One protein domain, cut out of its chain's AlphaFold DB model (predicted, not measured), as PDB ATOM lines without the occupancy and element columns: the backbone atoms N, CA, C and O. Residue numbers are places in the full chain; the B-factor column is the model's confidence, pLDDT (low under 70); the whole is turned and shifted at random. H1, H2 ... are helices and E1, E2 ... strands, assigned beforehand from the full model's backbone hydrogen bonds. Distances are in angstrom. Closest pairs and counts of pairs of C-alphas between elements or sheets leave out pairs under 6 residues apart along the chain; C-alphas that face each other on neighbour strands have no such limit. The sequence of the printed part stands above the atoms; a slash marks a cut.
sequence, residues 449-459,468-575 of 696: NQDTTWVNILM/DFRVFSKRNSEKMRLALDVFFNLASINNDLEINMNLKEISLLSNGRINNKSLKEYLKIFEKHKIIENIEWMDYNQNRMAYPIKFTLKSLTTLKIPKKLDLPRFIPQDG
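AT A GLANCE: This is residues 449 to 459 and 468 to 575 of the 696 residues of the protein "Bifunctional DNA primase/polymerase, N-terminal domain protein" of Leptospira ryugenii (UniProt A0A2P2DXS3). A two-stranded hairpin, E1 and E2, packs on H5, and H5 meets H3 and H4 at about right angles in a core of three helices. H1 packs beside the later part of H3, short H2 is near H5, and a long tail with no named element, residues 554 to 575, runs along the outside. The printed part has 119 residues, in order H1 H2 H3 H4 H5 E1 E2; the sheet, E1 - E2, is antiparallel and the class is mixed. The whole is compact, with a radius of gyration of the C-alphas of 14.3 A and spans of 44 by 32 by 30 A.

HOW THE PARTS SIT: E1, residues 532 to 538, and E2, residues 547 to 553, form an antiparallel hairpin; N 536 and O 550 are within hydrogen-bond range at 2.8 A. Residues 498 to 499 pair antiparallel with residues 551 to 552 of E2. The closest C-alphas of H5, residues 516 to 528, and E1 are those of Phe 526 and Ile 532, 5.6 A apart. The hub is H3, residues 478 to 494; its residues 480 to 483 touch H5, about perpendicular at 80 degrees, closest at C-alphas of Met 480 and Tyr 522, 6.4 A. H4, residues 503 to 509, touches H3 at 90 degrees, about perpendicular, closest at C-alphas of Val 486 and Leu 509, 6.9 A. H4 also touches H5, about perpendicular at 79 degrees, closest at C-alphas of Leu 503 and Asn 516, 6.0 A. H1, residues 453 to 459, touches residues 488 to 492 of H3, opposite ways at a shallow tilt of 33 degrees, only just short of steep; the closest C-alphas, of Ile 457 and Ser 492, are 6.1 A apart. H2, residues 470 to 473, is close to H5 but not clearly touching, with C-alphas of Phe 472 and Ile 525 closest at 6.9 A. In H1, H4 and H5 every O i to N i+4 pair is within hydrogen-bond range, in H3 12 of 13; H2 is too short for one.

IN THESE COORDINATES: H1 begins at C-alpha 453 (-25.594, -13.606, 27.329), and E2 ends at C-alpha 553 (-30.797, -6.725, 34.268). H3 is 24.4 A long, H5 18.6 A, and E1 and E2 16.9 A each.

THE WHOLE: The C-alphas farthest apart, of Asn 449 and Gln 542, are 46.2 A apart. Residues 460 to 467 are cut out, with 16.6 A between C-alphas 459 and 468. No link printed whole is long. The mean pLDDT of the printed part is 80.1; 17 residues are under 70, among them 539 to 547.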
ATOM      1  N   ASN A 449     -18.799 -12.222  18.945       53.50
ATOM      2  CA  ASN A 449     -20.122 -12.851  18.831       53.50
ATOM      3  C   ASN A 449     -21.170 -12.063  19.630       53.50
ATOM      4  O   ASN A 449     -21.203 -12.148  20.858       53.50
ATOM      5  N   GLN A 450     -22.019 -11.290  18.948       55.94
ATOM      6  CA  GLN A 450     -22.969 -10.370  19.593       55.94
ATOM      7  C   GLN A 450     -24.123 -11.087  20.334       55.94
ATOM      8  O   GLN A 450     -24.745 -10.484  21.207       55.94
ATOM      9  N   ASP A 451     -24.337 -12.387  20.090       57.16
ATOM     10  CA  ASP A 451     -25.539 -13.122  20.526       57.16
ATOM     11  C   ASP A 451     -25.343 -14.088  21.710       57.16
ATOM     12  O   ASP A 451     -26.095 -15.044  21.878       57.16
ATOM     13  N   THR A 452     -24.359 -13.854  22.586       77.94
ATOM     14  CA  THR A 452     -24.266 -14.615  23.851       77.94
ATOM     15  C   THR A 452     -24.575 -13.734  25.059       77.94
ATOM     16  O   THR A 452     -24.139 -12.581  25.131       77.94
ATOM     17  N   THR A 453     -25.297 -14.279  26.047       83.44
ATOM     18  CA  THR A 453     -25.594 -13.606  27.329       83.44
ATOM     19  C   THR A 453     -24.326 -13.030  27.954       83.44
ATOM     20  O   THR A 453     -24.295 -11.878  28.384       83.44
ATOM     21  N   TRP A 454     -23.238 -13.797  27.909       81.06
ATOM     22  CA  TRP A 454     -21.959 -13.404  28.479       81.06
ATOM     23  C   TRP A 454     -21.317 -12.205  27.780       81.06
ATOM     24  O   TRP A 454     -20.853 -11.284  28.452       81.06
ATOM     25  N   VAL A 455     -21.320 -12.174  26.442       80.62
ATOM     26  CA  VAL A 455     -20.803 -11.026  25.679       80.62
ATOM     27  C   VAL A 455     -21.630  -9.782  25.978       80.62
ATOM     28  O   VAL A 455     -21.057  -8.733  26.269       80.62
ATOM     29  N   ASN A 456     -22.959  -9.901  26.025       85.25
ATOM     30  CA  ASN A 456     -23.840  -8.791  26.393       85.25
ATOM     31  C   ASN A 456     -23.551  -8.248  27.802       85.25
ATOM     32  O   ASN A 456     -23.510  -7.027  28.004       85.25
ATOM     33  N   ILE A 457     -23.278  -9.129  28.769       88.12
ATOM     34  CA  ILE A 457     -22.865  -8.738  30.121       88.12
ATOM     35  C   ILE A 457     -21.516  -8.003  30.091       88.12
ATOM     36  O   ILE A 457     -21.400  -6.913  30.652       88.12
ATOM     37  N   LEU A 458     -20.502  -8.548  29.412       86.00
ATOM     38  CA  LEU A 458     -19.169  -7.939  29.333       86.00
ATOM     39  C   LEU A 458     -19.187  -6.577  28.626       86.00
ATOM     40  O   LEU A 458     -18.582  -5.618  29.112       86.00
ATOM     41  N   MET A 459     -19.933  -6.458  27.526       85.75
ATOM     42  CA  MET A 459     -20.154  -5.178  26.854       85.75
ATOM     43  C   MET A 459     -20.840  -4.180  27.786       85.75
ATOM     44  O   MET A 459     -20.429  -3.020  27.848       85.75
ATOM     45  N   ASP A 468     -22.260   8.905  32.167       86.81
ATOM     46  CA  ASP A 468     -22.411  10.037  33.083       86.81
ATOM     47  C   ASP A 468     -23.686   9.855  33.924       86.81
ATOM     48  O   ASP A 468     -24.793  10.099  33.445       86.81
ATOM     49  N   PHE A 469     -23.563   9.461  35.198       87.75
ATOM     50  CA  PHE A 469     -24.727   9.123  36.039       87.75
ATOM     51  C   PHE A 469     -25.608  10.322  36.420       87.75
ATOM     52  O   PHE A 469     -26.661  10.141  37.044       87.75
ATOM     53  N   ARG A 470     -25.252  11.549  36.004       85.00
ATOM     54  CA  ARG A 470     -26.164  12.702  36.092       85.00
ATOM     55  C   ARG A 470     -27.474  12.457  35.348       85.00
ATOM     56  O   ARG A 470     -28.489  13.010  35.763       85.00
ATOM     57  N   VAL A 471     -27.465  11.602  34.321       83.69
ATOM     58  CA  VAL A 471     -28.669  11.225  33.560       83.69
ATOM     59  C   VAL A 471     -29.715  10.498  34.412       83.69
ATOM     60  O   VAL A 471     -30.898  10.575  34.098       83.69
ATOM     61  N   PHE A 472     -29.306   9.850  35.511       83.75
ATOM     62  CA  PHE A 472     -30.208   9.097  36.391       83.75
ATOM     63  C   PHE A 472     -30.590   9.854  37.666       83.75
ATOM     64  O   PHE A 472     -31.705   9.721  38.159       83.75
ATOM     65  N   SER A 473     -29.674  10.647  38.234       72.69
ATOM     66  CA  SER A 473     -29.866  11.216  39.582       72.69
ATOM     67  C   SER A 473     -29.554  12.710  39.713       72.69
ATOM     68  O   SER A 473     -29.356  13.204  40.822       72.69
ATOM     69  N   LYS A 474     -29.502  13.458  38.596       70.62
ATOM     70  CA  LYS A 474     -29.132  14.893  38.502       70.62
ATOM     71  C   LYS A 474     -27.709  15.239  38.989       70.62
ATOM     72  O   LYS A 474     -27.182  16.294  38.645       70.62
ATOM     73  N   ARG A 475     -27.057  14.365  39.760       70.38
ATOM     74  CA  ARG A 475     -25.651  14.422  40.191       70.38
ATOM     75  C   ARG A 475     -24.934  13.160  39.711       70.38
ATOM     76  O   ARG A 475     -25.564  12.116  39.586       70.38
ATOM     77  N   ASN A 476     -23.629  13.236  39.440       67.88
ATOM     78  CA  ASN A 476     -22.876  12.022  39.125       67.88
ATOM     79  C   ASN A 476     -22.682  11.236  40.432       67.88
ATOM     80  O   ASN A 476     -21.966  11.689  41.330       67.88
ATOM     81  N   SER A 477     -23.411  10.127  40.585       81.75
ATOM     82  CA  SER A 477     -23.397   9.302  41.796       81.75
ATOM     83  C   SER A 477     -22.509   8.087  41.591       81.75
ATOM     84  O   SER A 477     -22.924   7.075  41.027       81.75
ATOM     85  N   GLU A 478     -21.293   8.151  42.124       82.56
ATOM     86  CA  GLU A 478     -20.352   7.043  41.969       82.56
ATOM     87  C   GLU A 478     -20.758   5.800  42.751       82.56
ATOM     88  O   GLU A 478     -20.535   4.680  42.308       82.56
ATOM     89  N   LYS A 479     -21.495   5.981  43.848       85.69
ATOM     90  CA  LYS A 479     -22.143   4.869  44.545       85.69
ATOM     91  C   LYS A 479     -23.171   4.160  43.665       85.69
ATOM     92  O   LYS A 479     -23.301   2.951  43.758       85.69
ATOM     93  N   MET A 480     -23.883   4.882  42.803       88.62
ATOM     94  CA  MET A 480     -24.843   4.277  41.879       88.62
ATOM     95  C   MET A 480     -24.125   3.462  40.793       88.62
ATOM     96  O   MET A 480     -24.517   2.327  40.528       88.62
ATOM     97  N   ARG A 481     -23.015   3.980  40.245       89.25
ATOM     98  CA  ARG A 481     -22.136   3.226  39.331       89.25
ATOM     99  C   ARG A 481     -21.614   1.947  39.977       89.25
ATOM    100  O   ARG A 481     -21.708   0.880  39.385       89.25
ATOM    101  N   LEU A 482     -21.130   2.055  41.212       87.69
ATOM    102  CA  LEU A 482     -20.601   0.937  41.994       87.69
ATOM    103  C   LEU A 482     -21.672  -0.097  42.368       87.69
ATOM    104  O   LEU A 482     -21.321  -1.238  42.641       87.69
ATOM    105  N   ALA A 483     -22.957   0.273  42.399       88.56
ATOM    106  CA  ALA A 483     -24.049  -0.688  42.553       88.56
ATOM    107  C   ALA A 483     -24.276  -1.485  41.261       88.56
ATOM    108  O   ALA A 483     -24.266  -2.712  41.303       88.56
ATOM    109  N   LEU A 484     -24.414  -0.804  40.114       90.50
ATOM    110  CA  LEU A 484     -24.572  -1.477  38.816       90.50
ATOM    111  C   LEU A 484     -23.373  -2.359  38.470       90.50
ATOM    112  O   LEU A 484     -23.563  -3.453  37.954       90.50
ATOM    113  N   ASP A 485     -22.153  -1.908  38.773       90.00
ATOM    114  CA  ASP A 485     -20.934  -2.683  38.507       90.00
ATOM    115  C   ASP A 485     -20.970  -4.017  39.259       90.00
ATOM    116  O   ASP A 485     -20.637  -5.053  38.697       90.00
ATOM    117  N   VAL A 486     -21.471  -4.027  40.499       88.00
ATOM    118  CA  VAL A 486     -21.675  -5.265  41.268       88.00
ATOM    119  C   VAL A 486     -22.719  -6.150  40.611       88.00
ATOM    120  O   VAL A 486     -22.466  -7.339  40.464       88.00
ATOM    121  N   PHE A 487     -23.860  -5.601  40.192       90.62
ATOM    122  CA  PHE A 487     -24.907  -6.402  39.557       90.62
ATOM    123  C   PHE A 487     -24.411  -7.062  38.268       90.62
ATOM    124  O   PHE A 487     -24.576  -8.265  38.104       90.62
ATOM    125  N   PHE A 488     -23.724  -6.323  37.393       91.56
ATOM    126  CA  PHE A 488     -23.163  -6.905  36.173       91.56
ATOM    127  C   PHE A 488     -21.976  -7.844  36.444       91.56
ATOM    128  O   PHE A 488     -21.799  -8.825  35.724       91.56
ATOM    129  N   ASN A 489     -21.183  -7.609  37.495       88.31
ATOM    130  CA  ASN A 489     -20.159  -8.564  37.928       88.31
ATOM    131  C   ASN A 489     -20.782  -9.887  38.396       88.31
ATOM    132  O   ASN A 489     -20.265 -10.946  38.054       88.31
ATOM    133  N   LEU A 490     -21.886  -9.830  39.145       85.81
ATOM    134  CA  LEU A 490     -22.642 -11.011  39.562       85.81
ATOM    135  C   LEU A 490     -23.263 -11.724  38.361       85.81
ATOM    136  O   LEU A 490     -23.110 -12.936  38.233       85.81
ATOM    137  N   ALA A 491     -23.854 -10.963  37.437       89.00
ATOM    138  CA  ALA A 491     -24.372 -11.505  36.189       89.00
ATOM    139  C   ALA A 491     -23.282 -12.253  35.415       89.00
ATOM    140  O   ALA A 491     -23.486 -13.359  34.927       89.00
ATOM    141  N   SER A 492     -22.073 -11.688  35.364       87.00
ATOM    142  CA  SER A 492     -20.931 -12.305  34.695       87.00
ATOM    143  C   SER A 492     -20.449 -13.590  35.372       87.00
ATOM    144  O   SER A 492     -19.887 -14.437  34.675       87.00
ATOM    145  N   ILE A 493     -20.579 -13.707  36.696       82.25
ATOM    146  CA  ILE A 493     -20.214 -14.922  37.441       82.25
ATOM    147  C   ILE A 493     -21.226 -16.032  37.145       82.25
ATOM    148  O   ILE A 493     -20.832 -17.166  36.888       82.25
ATOM    149  N   ASN A 494     -22.513 -15.688  37.126       81.50
ATOM    150  CA  ASN A 494     -23.594 -16.645  36.883       81.50
ATOM    151  C   ASN A 494     -23.820 -16.927  35.389       81.50
ATOM    152  O   ASN A 494     -24.480 -17.901  35.045       81.50
ATOM    153  N   ASN A 495     -23.247 -16.095  34.510       83.81
ATOM    154  CA  ASN A 495     -23.593 -16.015  33.091       83.81
ATOM    155  C   ASN A 495     -25.110 -15.862  32.867       83.81
ATOM    156  O   ASN A 495     -25.699 -16.494  31.994       83.81
ATOM    157  N   ASP A 496     -25.725 -15.017  33.687       88.56
ATOM    158  CA  ASP A 496     -27.166 -14.805  33.726       88.56
ATOM    159  C   ASP A 496     -27.448 -13.343  34.076       88.56
ATOM    160  O   ASP A 496     -26.775 -12.768  34.926       88.56
ATOM    161  N   LEU A 497     -28.411 -12.717  33.404       90.88
ATOM    162  CA  LEU A 497     -28.833 -11.349  33.710       90.88
ATOM    163  C   LEU A 497     -29.799 -11.290  34.901       90.88
ATOM    164  O   LEU A 497     -30.044 -10.207  35.438       90.88
ATOM    165  N   GLU A 498     -30.325 -12.434  35.326       91.62
ATOM    166  CA  GLU A 498     -31.118 -12.574  36.533       91.62
ATOM    167  C   GLU A 498     -30.233 -12.616  37.789       91.62
ATOM    168  O   GLU A 498     -29.311 -13.425  37.921       91.62
ATOM    169  N   ILE A 499     -30.518 -11.733  38.750       87.38
ATOM    170  CA  ILE A 499     -29.776 -11.635  40.007       87.38
ATOM    171  C   ILE A 499     -30.649 -12.102  41.169       87.38
ATOM    172  O   ILE A 499     -31.571 -11.401  41.583       87.38
ATOM    173  N   ASN A 500     -30.276 -13.247  41.744       80.31
ATOM    174  CA  ASN A 500     -30.937 -13.878  42.889       80.31
ATOM    175  C   ASN A 500     -30.078 -13.725  44.152       80.31
ATOM    176  O   ASN A 500     -29.348 -14.641  44.540       80.31
ATOM    177  N   MET A 501     -30.093 -12.533  44.761       71.94
ATOM    178  CA  MET A 501     -29.188 -12.212  45.869       71.94
ATOM    179  C   MET A 501     -29.747 -11.175  46.847       71.94
ATOM    180  O   MET A 501     -30.293 -10.147  46.446       71.94
ATOM    181  N   ASN A 502     -29.525 -11.387  48.149       74.31
ATOM    182  CA  ASN A 502     -29.934 -10.436  49.182       74.31
ATOM    183  C   ASN A 502     -29.125  -9.126  49.086       74.31
ATOM    184  O   ASN A 502     -27.896  -9.136  49.013       74.31
ATOM    185  N   LEU A 503     -29.792  -7.972  49.198       76.25
ATOM    186  CA  LEU A 503     -29.154  -6.646  49.238       76.25
ATOM    187  C   LEU A 503     -28.006  -6.522  50.246       76.25
ATOM    188  O   LEU A 503     -27.060  -5.775  49.991       76.25
ATOM    189  N   LYS A 504     -28.068  -7.233  51.381       79.31
ATOM    190  CA  LYS A 504     -26.978  -7.245  52.368       79.31
ATOM    191  C   LYS A 504     -25.677  -7.763  51.746       79.31
ATOM    192  O   LYS A 504     -24.646  -7.112  51.942       79.31
ATOM    193  N   GLU A 505     -25.746  -8.840  50.960       77.38
ATOM    194  CA  GLU A 505     -24.624  -9.451  50.220       77.38
ATOM    195  C   GLU A 505     -24.083  -8.493  49.169       77.38
ATOM    196  O   GLU A 505     -22.898  -8.169  49.173       77.38
ATOM    197  N   ILE A 506     -24.964  -7.933  48.341       78.38
ATOM    198  CA  ILE A 506     -24.583  -6.958  47.313       78.38
ATOM    199  C   ILE A 506     -23.874  -5.761  47.961       78.38
ATOM    200  O   ILE A 506     -22.862  -5.270  47.463       78.38
ATOM    201  N   SER A 507     -24.350  -5.302  49.120       81.62
ATOM    202  CA  SER A 507     -23.710  -4.197  49.833       81.62
ATOM    203  C   SER A 507     -22.325  -4.555  50.400       81.62
ATOM    204  O   SER A 507     -21.533  -3.642  50.651       81.62
ATOM    205  N   LEU A 508     -22.036  -5.837  50.658       79.69
ATOM    206  CA  LEU A 508     -20.715  -6.325  51.083       79.69
ATOM    207  C   LEU A 508     -19.771  -6.470  49.884       79.69
ATOM    208  O   LEU A 508     -18.628  -6.023  49.955       79.69
ATOM    209  N   LEU A 509     -20.278  -7.013  48.777       79.75
ATOM    210  CA  LEU A 509     -19.534  -7.179  47.527       79.75
ATOM    211  C   LEU A 509     -19.273  -5.845  46.812       79.75
ATOM    212  O   LEU A 509     -18.353  -5.740  46.000       79.75
ATOM    213  N   SER A 510     -20.047  -4.804  47.131       80.75
ATOM    214  CA  SER A 510     -19.886  -3.486  46.530       80.75
ATOM    215  C   SER A 510     -18.610  -2.768  46.935       80.75
ATOM    216  O   SER A 510     -18.368  -2.483  48.106       80.75
ATOM    217  N   ASN A 511     -17.879  -2.320  45.915       75.19
ATOM    218  CA  ASN A 511     -16.693  -1.480  46.042       75.19
ATOM    219  C   ASN A 511     -17.008  -0.043  46.548       75.19
ATOM    220  O   ASN A 511     -16.092   0.755  46.719       75.19
ATOM    221  N   GLY A 512     -18.283   0.315  46.791       66.75
ATOM    222  CA  GLY A 512     -18.728   1.697  47.050       66.75
ATOM    223  C   GLY A 512     -19.286   2.037  48.432       66.75
ATOM    224  O   GLY A 512     -19.998   3.037  48.551       66.75
ATOM    225  N   ARG A 513     -19.030   1.224  49.469       78.12
ATOM    226  CA  ARG A 513     -19.601   1.405  50.829       78.12
ATOM    227  C   ARG A 513     -21.091   1.771  50.794       78.12
ATOM    228  O   ARG A 513     -21.551   2.743  51.408       78.12
ATOM    229  N   ILE A 514     -21.843   1.011  50.010       82.44
ATOM    230  CA  ILE A 514     -23.270   1.236  49.804       82.44
ATOM    231  C   ILE A 514     -24.022   0.580  50.965       82.44
ATOM    232  O   ILE A 514     -23.624  -0.480  51.456       82.44
ATOM    233  N   ASN A 515     -25.072   1.238  51.454       80.75
ATOM    234  CA  ASN A 515     -25.976   0.675  52.457       80.75
ATOM    235  C   ASN A 515     -27.281   0.213  51.792       80.75
ATOM    236  O   ASN A 515     -27.607   0.642  50.683       80.75
ATOM    237  N   ASN A 516     -28.042  -0.633  52.483       78.75
ATOM    238  CA  ASN A 516     -29.254  -1.243  51.925       78.75
ATOM    239  C   ASN A 516     -30.306  -0.202  51.518       78.75
ATOM    240  O   ASN A 516     -30.948  -0.357  50.483       78.75
ATOM    241  N   LYS A 517     -30.441   0.887  52.291       81.69
ATOM    242  CA  LYS A 517     -31.366   1.986  51.978       81.69
ATOM    243  C   LYS A 517     -31.045   2.617  50.618       81.69
ATOM    244  O   LYS A 517     -31.923   2.711  49.771       81.69
ATOM    245  N   SER A 518     -29.780   2.979  50.398       86.06
ATOM    246  CA  SER A 518     -29.329   3.572  49.132       86.06
ATOM    247  C   SER A 518     -29.480   2.581  47.979       86.06
ATOM    248  O   SER A 518     -29.901   2.957  46.896       86.06
ATOM    249  N   LEU A 519     -29.167   1.303  48.212       85.94
ATOM    250  CA  LEU A 519     -29.273   0.268  47.187       85.94
ATOM    251  C   LEU A 519     -30.729   0.064  46.732       85.94
ATOM    252  O   LEU A 519     -30.986  -0.017  45.535       85.94
ATOM    253  N   LYS A 520     -31.685   0.078  47.670       85.25
ATOM    254  CA  LYS A 520     -33.127   0.033  47.377       85.25
ATOM    255  C   LYS A 520     -33.589   1.238  46.554       85.25
ATOM    256  O   LYS A 520     -34.371   1.075  45.622       85.25
ATOM    257  N   GLU A 521     -33.110   2.439  46.878       86.75
ATOM    258  CA  GLU A 521     -33.381   3.648  46.085       86.75
ATOM    259  C   GLU A 521     -32.799   3.530  44.667       86.75
ATOM    260  O   GLU A 521     -33.474   3.866  43.696       86.75
ATOM    261  N   TYR A 522     -31.579   3.005  44.529       90.31
ATOM    262  CA  TYR A 522     -30.929   2.833  43.228       90.31
ATOM    263  C   TYR A 522     -31.645   1.819  42.339       90.31
ATOM    264  O   TYR A 522     -31.822   2.099  41.160       90.31
ATOM    265  N   LEU A 523     -32.116   0.697  42.889       89.06
ATOM    266  CA  LEU A 523     -32.886  -0.292  42.129       89.06
ATOM    267  C   LEU A 523     -34.134   0.317  41.480       89.06
ATOM    268  O   LEU A 523     -34.335   0.154  40.282       89.06
ATOM    269  N   LYS A 524     -34.902   1.115  42.232       87.69
ATOM    270  CA  LYS A 524     -36.072   1.836  41.696       87.69
ATOM    271  C   LYS A 524     -35.699   2.825  40.589       87.69
ATOM    272  O   LYS A 524     -36.443   3.011  39.631       87.69
ATOM    273  N   ILE A 525     -34.547   3.485  40.716       90.50
ATOM    274  CA  ILE A 525     -34.034   4.388  39.677       90.50
ATOM    275  C   ILE A 525     -33.673   3.583  38.421       90.50
ATOM    276  O   ILE A 525     -34.051   3.973  37.320       90.50
ATOM    277  N   PHE A 526     -32.981   2.456  38.563       90.88
ATOM    278  CA  PHE A 526     -32.594   1.615  37.429       90.88
ATOM    279  C   PHE A 526     -33.793   1.002  36.706       90.88
ATOM    280  O   PHE A 526     -33.801   0.993  35.477       90.88
ATOM    281  N   GLU A 527     -34.820   0.581  37.441       90.56
ATOM    282  CA  GLU A 527     -36.105   0.138  36.890       90.56
ATOM    283  C   GLU A 527     -36.786   1.258  36.091       90.56
ATOM    284  O   GLU A 527     -37.068   1.101  34.903       90.56
ATOM    285  N   LYS A 528     -36.926   2.458  36.678       90.62
ATOM    286  CA  LYS A 528     -37.477   3.636  35.983       90.62
ATOM    287  C   LYS A 528     -36.740   3.958  34.676       90.62
ATOM    288  O   LYS A 528     -37.346   4.435  33.718       90.62
ATOM    289  N   HIS A 529     -35.429   3.728  34.643       88.19
ATOM    290  CA  HIS A 529     -34.577   3.973  33.481       88.19
ATOM    291  C   HIS A 529     -34.384   2.744  32.576       88.19
ATOM    292  O   HIS A 529     -33.547   2.797  31.675       88.19
ATOM    293  N   LYS A 530     -35.168   1.672  32.769       89.25
ATOM    294  CA  LYS A 530     -35.158   0.440  31.958       89.25
ATOM    295  C   LYS A 530     -33.812  -0.298  31.930       89.25
ATOM    296  O   LYS A 530     -33.528  -1.035  30.990       89.25
ATOM    297  N   ILE A 531     -32.975  -0.089  32.946       91.69
ATOM    298  CA  ILE A 531     -31.759  -0.887  33.180       91.69
ATOM    299  C   ILE A 531     -32.122  -2.202  33.875       91.69
ATOM    300  O   ILE A 531     -31.432  -3.201  33.698       91.69
ATOM    301  N   ILE A 532     -33.206  -2.194  34.650       92.00
ATOM    302  CA  ILE A 532     -33.824  -3.378  35.244       92.00
ATOM    303  C   ILE A 532     -35.212  -3.524  34.622       92.00
ATOM    304  O   ILE A 532     -35.932  -2.530  34.524       92.00
ATOM    305  N   GLU A 533     -35.562  -4.726  34.164       88.38
ATOM    306  CA  GLU A 533     -36.872  -4.991  33.550       88.38
ATOM    307  C   GLU A 533     -37.953  -5.255  34.594       88.38
ATOM    308  O   GLU A 533     -39.067  -4.754  34.470       88.38
ATOM    309  N   ASN A 534     -37.616  -6.007  35.635       83.12
ATOM    310  CA  ASN A 534     -38.523  -6.422  36.692       83.12
ATOM    311  C   ASN A 534     -37.771  -6.547  38.024       83.12
ATOM    312  O   ASN A 534     -36.597  -6.919  38.072       83.12
ATOM    313  N   ILE A 535     -38.462  -6.235  39.119       87.50
ATOM    314  CA  ILE A 535     -37.978  -6.482  40.477       87.50
ATOM    315  C   ILE A 535     -39.056  -7.252  41.229       87.50
ATOM    316  O   ILE A 535     -40.162  -6.756  41.433       87.50
ATOM    317  N   GLU A 536     -38.707  -8.446  41.683       86.62
ATOM    318  CA  GLU A 536     -39.531  -9.230  42.587       86.62
ATOM    319  C   GLU A 536     -39.247  -8.797  44.027       86.62
ATOM    320  O   GLU A 536     -38.112  -8.877  44.510       86.62
ATOM    321  N   TRP A 537     -40.277  -8.311  44.719       80.62
ATOM    322  CA  TRP A 537     -40.180  -7.846  46.099       80.62
ATOM    323  C   TRP A 537     -40.811  -8.857  47.049       80.62
ATOM    324  O   TRP A 537     -41.939  -9.290  46.852       80.62
ATOM    325  N   MET A 538     -40.105  -9.160  48.133       71.75
ATOM    326  CA  MET A 538     -40.666  -9.888  49.264       71.75
ATOM    327  C   MET A 538     -41.592  -8.953  50.031       71.75
ATOM    328  O   MET A 538     -41.113  -7.973  50.614       71.75
ATOM    329  N   ASP A 539     -42.893  -9.232  50.030       62.88
ATOM    330  CA  ASP A 539     -43.847  -8.422  50.774       62.88
ATOM    331  C   ASP A 539     -43.881  -8.871  52.242       62.88
ATOM    332  O   ASP A 539     -44.317  -9.968  52.580       62.88
ATOM    333  N   TYR A 540     -43.358  -8.025  53.127       53.31
ATOM    334  CA  TYR A 540     -43.507  -8.169  54.573       53.31
ATOM    335  C   TYR A 540     -44.367  -7.005  55.042       53.31
ATOM    336  O   TYR A 540     -43.833  -5.914  55.240       53.31
ATOM    337  N   ASN A 541     -45.671  -7.251  55.175       51.38
ATOM    338  CA  ASN A 541     -46.688  -6.408  55.812       51.38
ATOM    339  C   ASN A 541     -46.493  -4.888  55.648       51.38
ATOM    340  O   ASN A 541     -45.717  -4.256  56.364       51.38
ATOM    341  N   GLN A 542     -47.271  -4.302  54.735       47.38
ATOM    342  CA  GLN A 542     -47.574  -2.870  54.618       47.38
ATOM    343  C   GLN A 542     -46.382  -1.915  54.877       47.38
ATOM    344  O   GLN A 542     -46.145  -1.375  55.959       47.38
ATOM    345  N   ASN A 543     -45.695  -1.602  53.777       45.22
ATOM    346  CA  ASN A 543     -44.974  -0.348  53.524       45.22
ATOM    347  C   ASN A 543     -43.598  -0.088  54.162       45.22
ATOM    348  O   ASN A 543     -42.994   0.928  53.807       45.22
ATOM    349  N   ARG A 544     -43.015  -0.951  55.013       44.88
ATOM    350  CA  ARG A 544     -41.695  -0.624  55.623       44.88
ATOM    351  C   ARG A 544     -40.529  -1.577  55.349       44.88
ATOM    352  O   ARG A 544     -39.392  -1.108  55.409       44.88
ATOM    353  N   MET A 545     -40.745  -2.835  54.953       49.38
ATOM    354  CA  MET A 545     -39.641  -3.804  54.776       49.38
ATOM    355  C   MET A 545     -39.708  -4.673  53.507       49.38
ATOM    356  O   MET A 545     -39.285  -5.822  53.531       49.38
ATOM    357  N   ALA A 546     -40.156  -4.130  52.370       58.12
ATOM    358  CA  ALA A 546     -39.986  -4.837  51.096       58.12
ATOM    359  C   ALA A 546     -38.490  -4.934  50.721       58.12
ATOM    360  O   ALA A 546     -37.831  -3.894  50.557       58.12
ATOM    361  N   TYR A 547     -37.958  -6.149  50.594       65.88
ATOM    362  CA  TYR A 547     -36.605  -6.426  50.090       65.88
ATOM    363  C   TYR A 547     -36.717  -7.091  48.717       65.88
ATOM    364  O   TYR A 547     -37.585  -7.942  48.549       65.88
ATOM    365  N   PRO A 548     -35.882  -6.724  47.733       76.81
ATOM    366  CA  PRO A 548     -35.886  -7.405  46.453       76.81
ATOM    367  C   PRO A 548     -35.309  -8.809  46.655       76.81
ATOM    368  O   PRO A 548     -34.253  -8.966  47.276       76.81
ATOM    369  N   ILE A 549     -36.035  -9.808  46.170       78.81
ATOM    370  CA  ILE A 549     -35.617 -11.214  46.151       78.81
ATOM    371  C   ILE A 549     -34.790 -11.461  44.892       78.81
ATOM    372  O   ILE A 549     -33.733 -12.092  44.944       78.81
ATOM    373  N   LYS A 550     -35.278 -10.912  43.779       86.44
ATOM    374  CA  LYS A 550     -34.804 -11.178  42.429       86.44
ATOM    375  C   LYS A 550     -35.035  -9.962  41.539       86.44
ATOM    376  O   LYS A 550     -35.995  -9.218  41.737       86.44
ATOM    377  N   PHE A 551     -34.150  -9.733  40.578       90.38
ATOM    378  CA  PHE A 551     -34.350  -8.734  39.527       90.38
ATOM    379  C   PHE A 551     -33.576  -9.100  38.261       90.38
ATOM    380  O   PHE A 551     -32.490  -9.675  38.354       90.38
ATOM    381  N   THR A 552     -34.100  -8.721  37.093       93.00
ATOM    382  CA  THR A 552     -33.450  -8.997  35.802       93.00
ATOM    383  C   THR A 552     -32.845  -7.732  35.208       93.00
ATOM    384  O   THR A 552     -33.523  -6.722  34.991       93.00
ATOM    385  N   LEU A 553     -31.539  -7.781  34.949       93.75
ATOM    386  CA  LEU A 553     -30.797  -6.725  34.268       93.75
ATOM    387  C   LEU A 553     -31.090  -6.735  32.768       93.75
ATOM    388  O   LEU A 553     -31.173  -7.783  32.137       93.75
ATOM    389  N   LYS A 554     -31.126  -5.551  32.164       91.94
ATOM    390  CA  LYS A 554     -31.115  -5.397  30.712       91.94
ATOM    391  C   LYS A 554     -29.695  -5.154  30.217       91.94
ATOM    392  O   LYS A 554     -28.924  -4.431  30.852       91.94
ATOM    393  N   SER A 555     -29.362  -5.696  29.045       88.75
ATOM    394  CA  SER A 555     -28.103  -5.350  28.383       88.75
ATOM    395  C   SER A 555     -28.046  -3.848  28.095       88.75
ATOM    396  O   SER A 555     -28.918  -3.296  27.412       88.75
ATOM    397  N   LEU A 556     -26.984  -3.187  28.561       88.12
ATOM    398  CA  LEU A 556     -26.769  -1.760  28.317       88.12
ATOM    399  C   LEU A 556     -26.449  -1.465  26.844       88.12
ATOM    400  O   LEU A 556     -26.522  -0.305  26.445       88.12
ATOM    401  N   THR A 557     -26.141  -2.480  26.027       80.81
ATOM    402  CA  THR A 557     -25.958  -2.328  24.570       80.81
ATOM    403  C   THR A 557     -27.242  -1.882  23.870       80.81
ATOM    404  O   THR A 557     -27.184  -1.186  22.861       80.81
ATOM    405  N   THR A 558     -28.401  -2.224  24.437       79.75
ATOM    406  CA  THR A 558     -29.722  -1.892  23.882       79.75
ATOM    407  C   THR A 558     -30.216  -0.501  24.285       79.75
ATOM    408  O   THR A 558     -31.192   0.007  23.731       79.75
ATOM    409  N   LEU A 559     -29.553   0.144  25.250       74.62
ATOM    410  CA  LEU A 559     -29.966   1.439  25.771       74.62
ATOM    411  C   LEU A 559     -29.267   2.571  25.015       74.62
ATOM    412  O   LEU A 559     -28.040   2.652  24.956       74.62
ATOM    413  N   LYS A 560     -30.052   3.526  24.505       72.38
ATOM    414  CA  LYS A 560     -29.507   4.804  24.028       72.38
ATOM    415  C   LYS A 560     -29.015   5.606  25.230       72.38
ATOM    416  O   LYS A 560     -29.810   6.234  25.921       72.38
ATOM    417  N   ILE A 561     -27.709   5.582  25.483       69.19
ATOM    418  CA  ILE A 561     -27.083   6.362  26.558       69.19
ATOM    419  C   ILE A 561     -26.889   7.801  26.061       69.19
ATOM    420  O   ILE A 561     -26.038   8.034  25.202       69.19
ATOM    421  N   PRO A 562     -27.646   8.782  26.585       57.97
ATOM    422  CA  PRO A 562     -27.710  10.122  26.004       57.97
ATOM    423  C   PRO A 562     -26.481  10.980  26.326       57.97
ATOM    424  O   PRO A 562     -26.243  11.984  25.662       57.97
ATOM    425  N   LYS A 563     -25.698  10.611  27.351       75.75
ATOM    426  CA  LYS A 563     -24.505  11.354  27.763       75.75
ATOM    427  C   LYS A 563     -23.405  10.423  28.262       75.75
ATOM    428  O   LYS A 563     -23.615   9.649  29.200       75.75
ATOM    429  N   LYS A 564     -22.231  10.531  27.642       80.25
ATOM    430  CA  LYS A 564     -21.018   9.799  28.015       80.25
ATOM    431  C   LYS A 564     -20.025  10.718  28.723       80.25
ATOM    432  O   LYS A 564     -20.068  11.935  28.555       80.25
ATOM    433  N   LEU A 565     -19.159  10.122  29.528       76.12
ATOM    434  CA  LEU A 565     -17.975  10.771  30.069       76.12
ATOM    435  C   LEU A 565     -16.900  10.891  28.988       76.12
ATOM    436  O   LEU A 565     -16.783  10.014  28.134       76.12
ATOM    437  N   ASP A 566     -16.075  11.932  29.091       69.31
ATOM    438  CA  ASP A 566     -14.918  12.121  28.208       69.31
ATOM    439  C   ASP A 566     -13.873  11.011  28.394       69.31
ATOM    440  O   ASP A 566     -13.187  10.628  27.447       69.31
ATOM    441  N   LEU A 567     -13.762  10.486  29.620       76.12
ATOM    442  CA  LEU A 567     -12.859   9.403  29.995       76.12
ATOM    443  C   LEU A 567     -13.607   8.358  30.842       76.12
ATOM    444  O   LEU A 567     -14.378   8.735  31.733       76.12
ATOM    445  N   PRO A 568     -13.399   7.049  30.596       80.69
ATOM    446  CA  PRO A 568     -14.052   5.996  31.365       80.69
ATOM    447  C   PRO A 568     -13.598   5.994  32.833       80.69
ATOM    448  O   PRO A 568     -12.452   6.306  33.157       80.69
ATOM    449  N   ARG A 569     -14.502   5.596  33.735       83.00
ATOM    450  CA  ARG A 569     -14.204   5.396  35.161       83.00
ATOM    451  C   ARG A 569     -13.951   3.938  35.468       83.00
ATOM    452  O   ARG A 569     -14.880   3.133  35.442       83.00
ATOM    453  N   PHE A 570     -12.713   3.618  35.821       85.19
ATOM    454  CA  PHE A 570     -12.367   2.295  36.317       85.19
ATOM    455  C   PHE A 570     -12.592   2.194  37.818       85.19
ATOM    456  O   PHE A 570     -12.315   3.118  38.584       85.19
ATOM    457  N   ILE A 571     -13.153   1.056  38.215       80.94
ATOM    458  CA  ILE A 571     -13.439   0.711  39.598       80.94
ATOM    459  C   ILE A 571     -12.445  -0.388  39.982       80.94
ATOM    460  O   ILE A 571     -12.475  -1.455  39.363       80.94
ATOM    461  N   PRO A 572     -11.566  -0.162  40.969       85.69
ATOM    462  CA  PRO A 572     -10.652  -1.201  41.422       85.69
ATOM    463  C   PRO A 572     -11.421  -2.340  42.100       85.69
ATOM    464  O   PRO A 572     -12.277  -2.098  42.957       85.69
ATOM    465  N   GLN A 573     -11.104  -3.589  41.746       86.19
ATOM    466  CA  GLN A 573     -11.725  -4.767  42.365       86.19
ATOM    467  C   GLN A 573     -11.308  -4.969  43.830       86.19
ATOM    468  O   GLN A 573     -12.067  -5.555  44.603       86.19
ATOM    469  N   ASP A 574     -10.173  -4.406  44.238       84.56
ATOM    470  CA  ASP A 574      -9.710  -4.299  45.626       84.56
ATOM    471  C   ASP A 574     -10.168  -2.986  46.309       84.56
ATOM    472  O   ASP A 574      -9.688  -2.618  47.380       84.56
ATOM    473  N   GLY A 575     -11.109  -2.246  45.707       75.25
ATOM    474  CA  GLY A 575     -11.542  -0.919  46.162       75.25
ATOM    475  C   GLY A 575     -12.251  -0.871  47.522       75.25
ATOM    476  O   GLY A 575     -12.311   0.193  48.135       75.25
TER     477      GLY A 575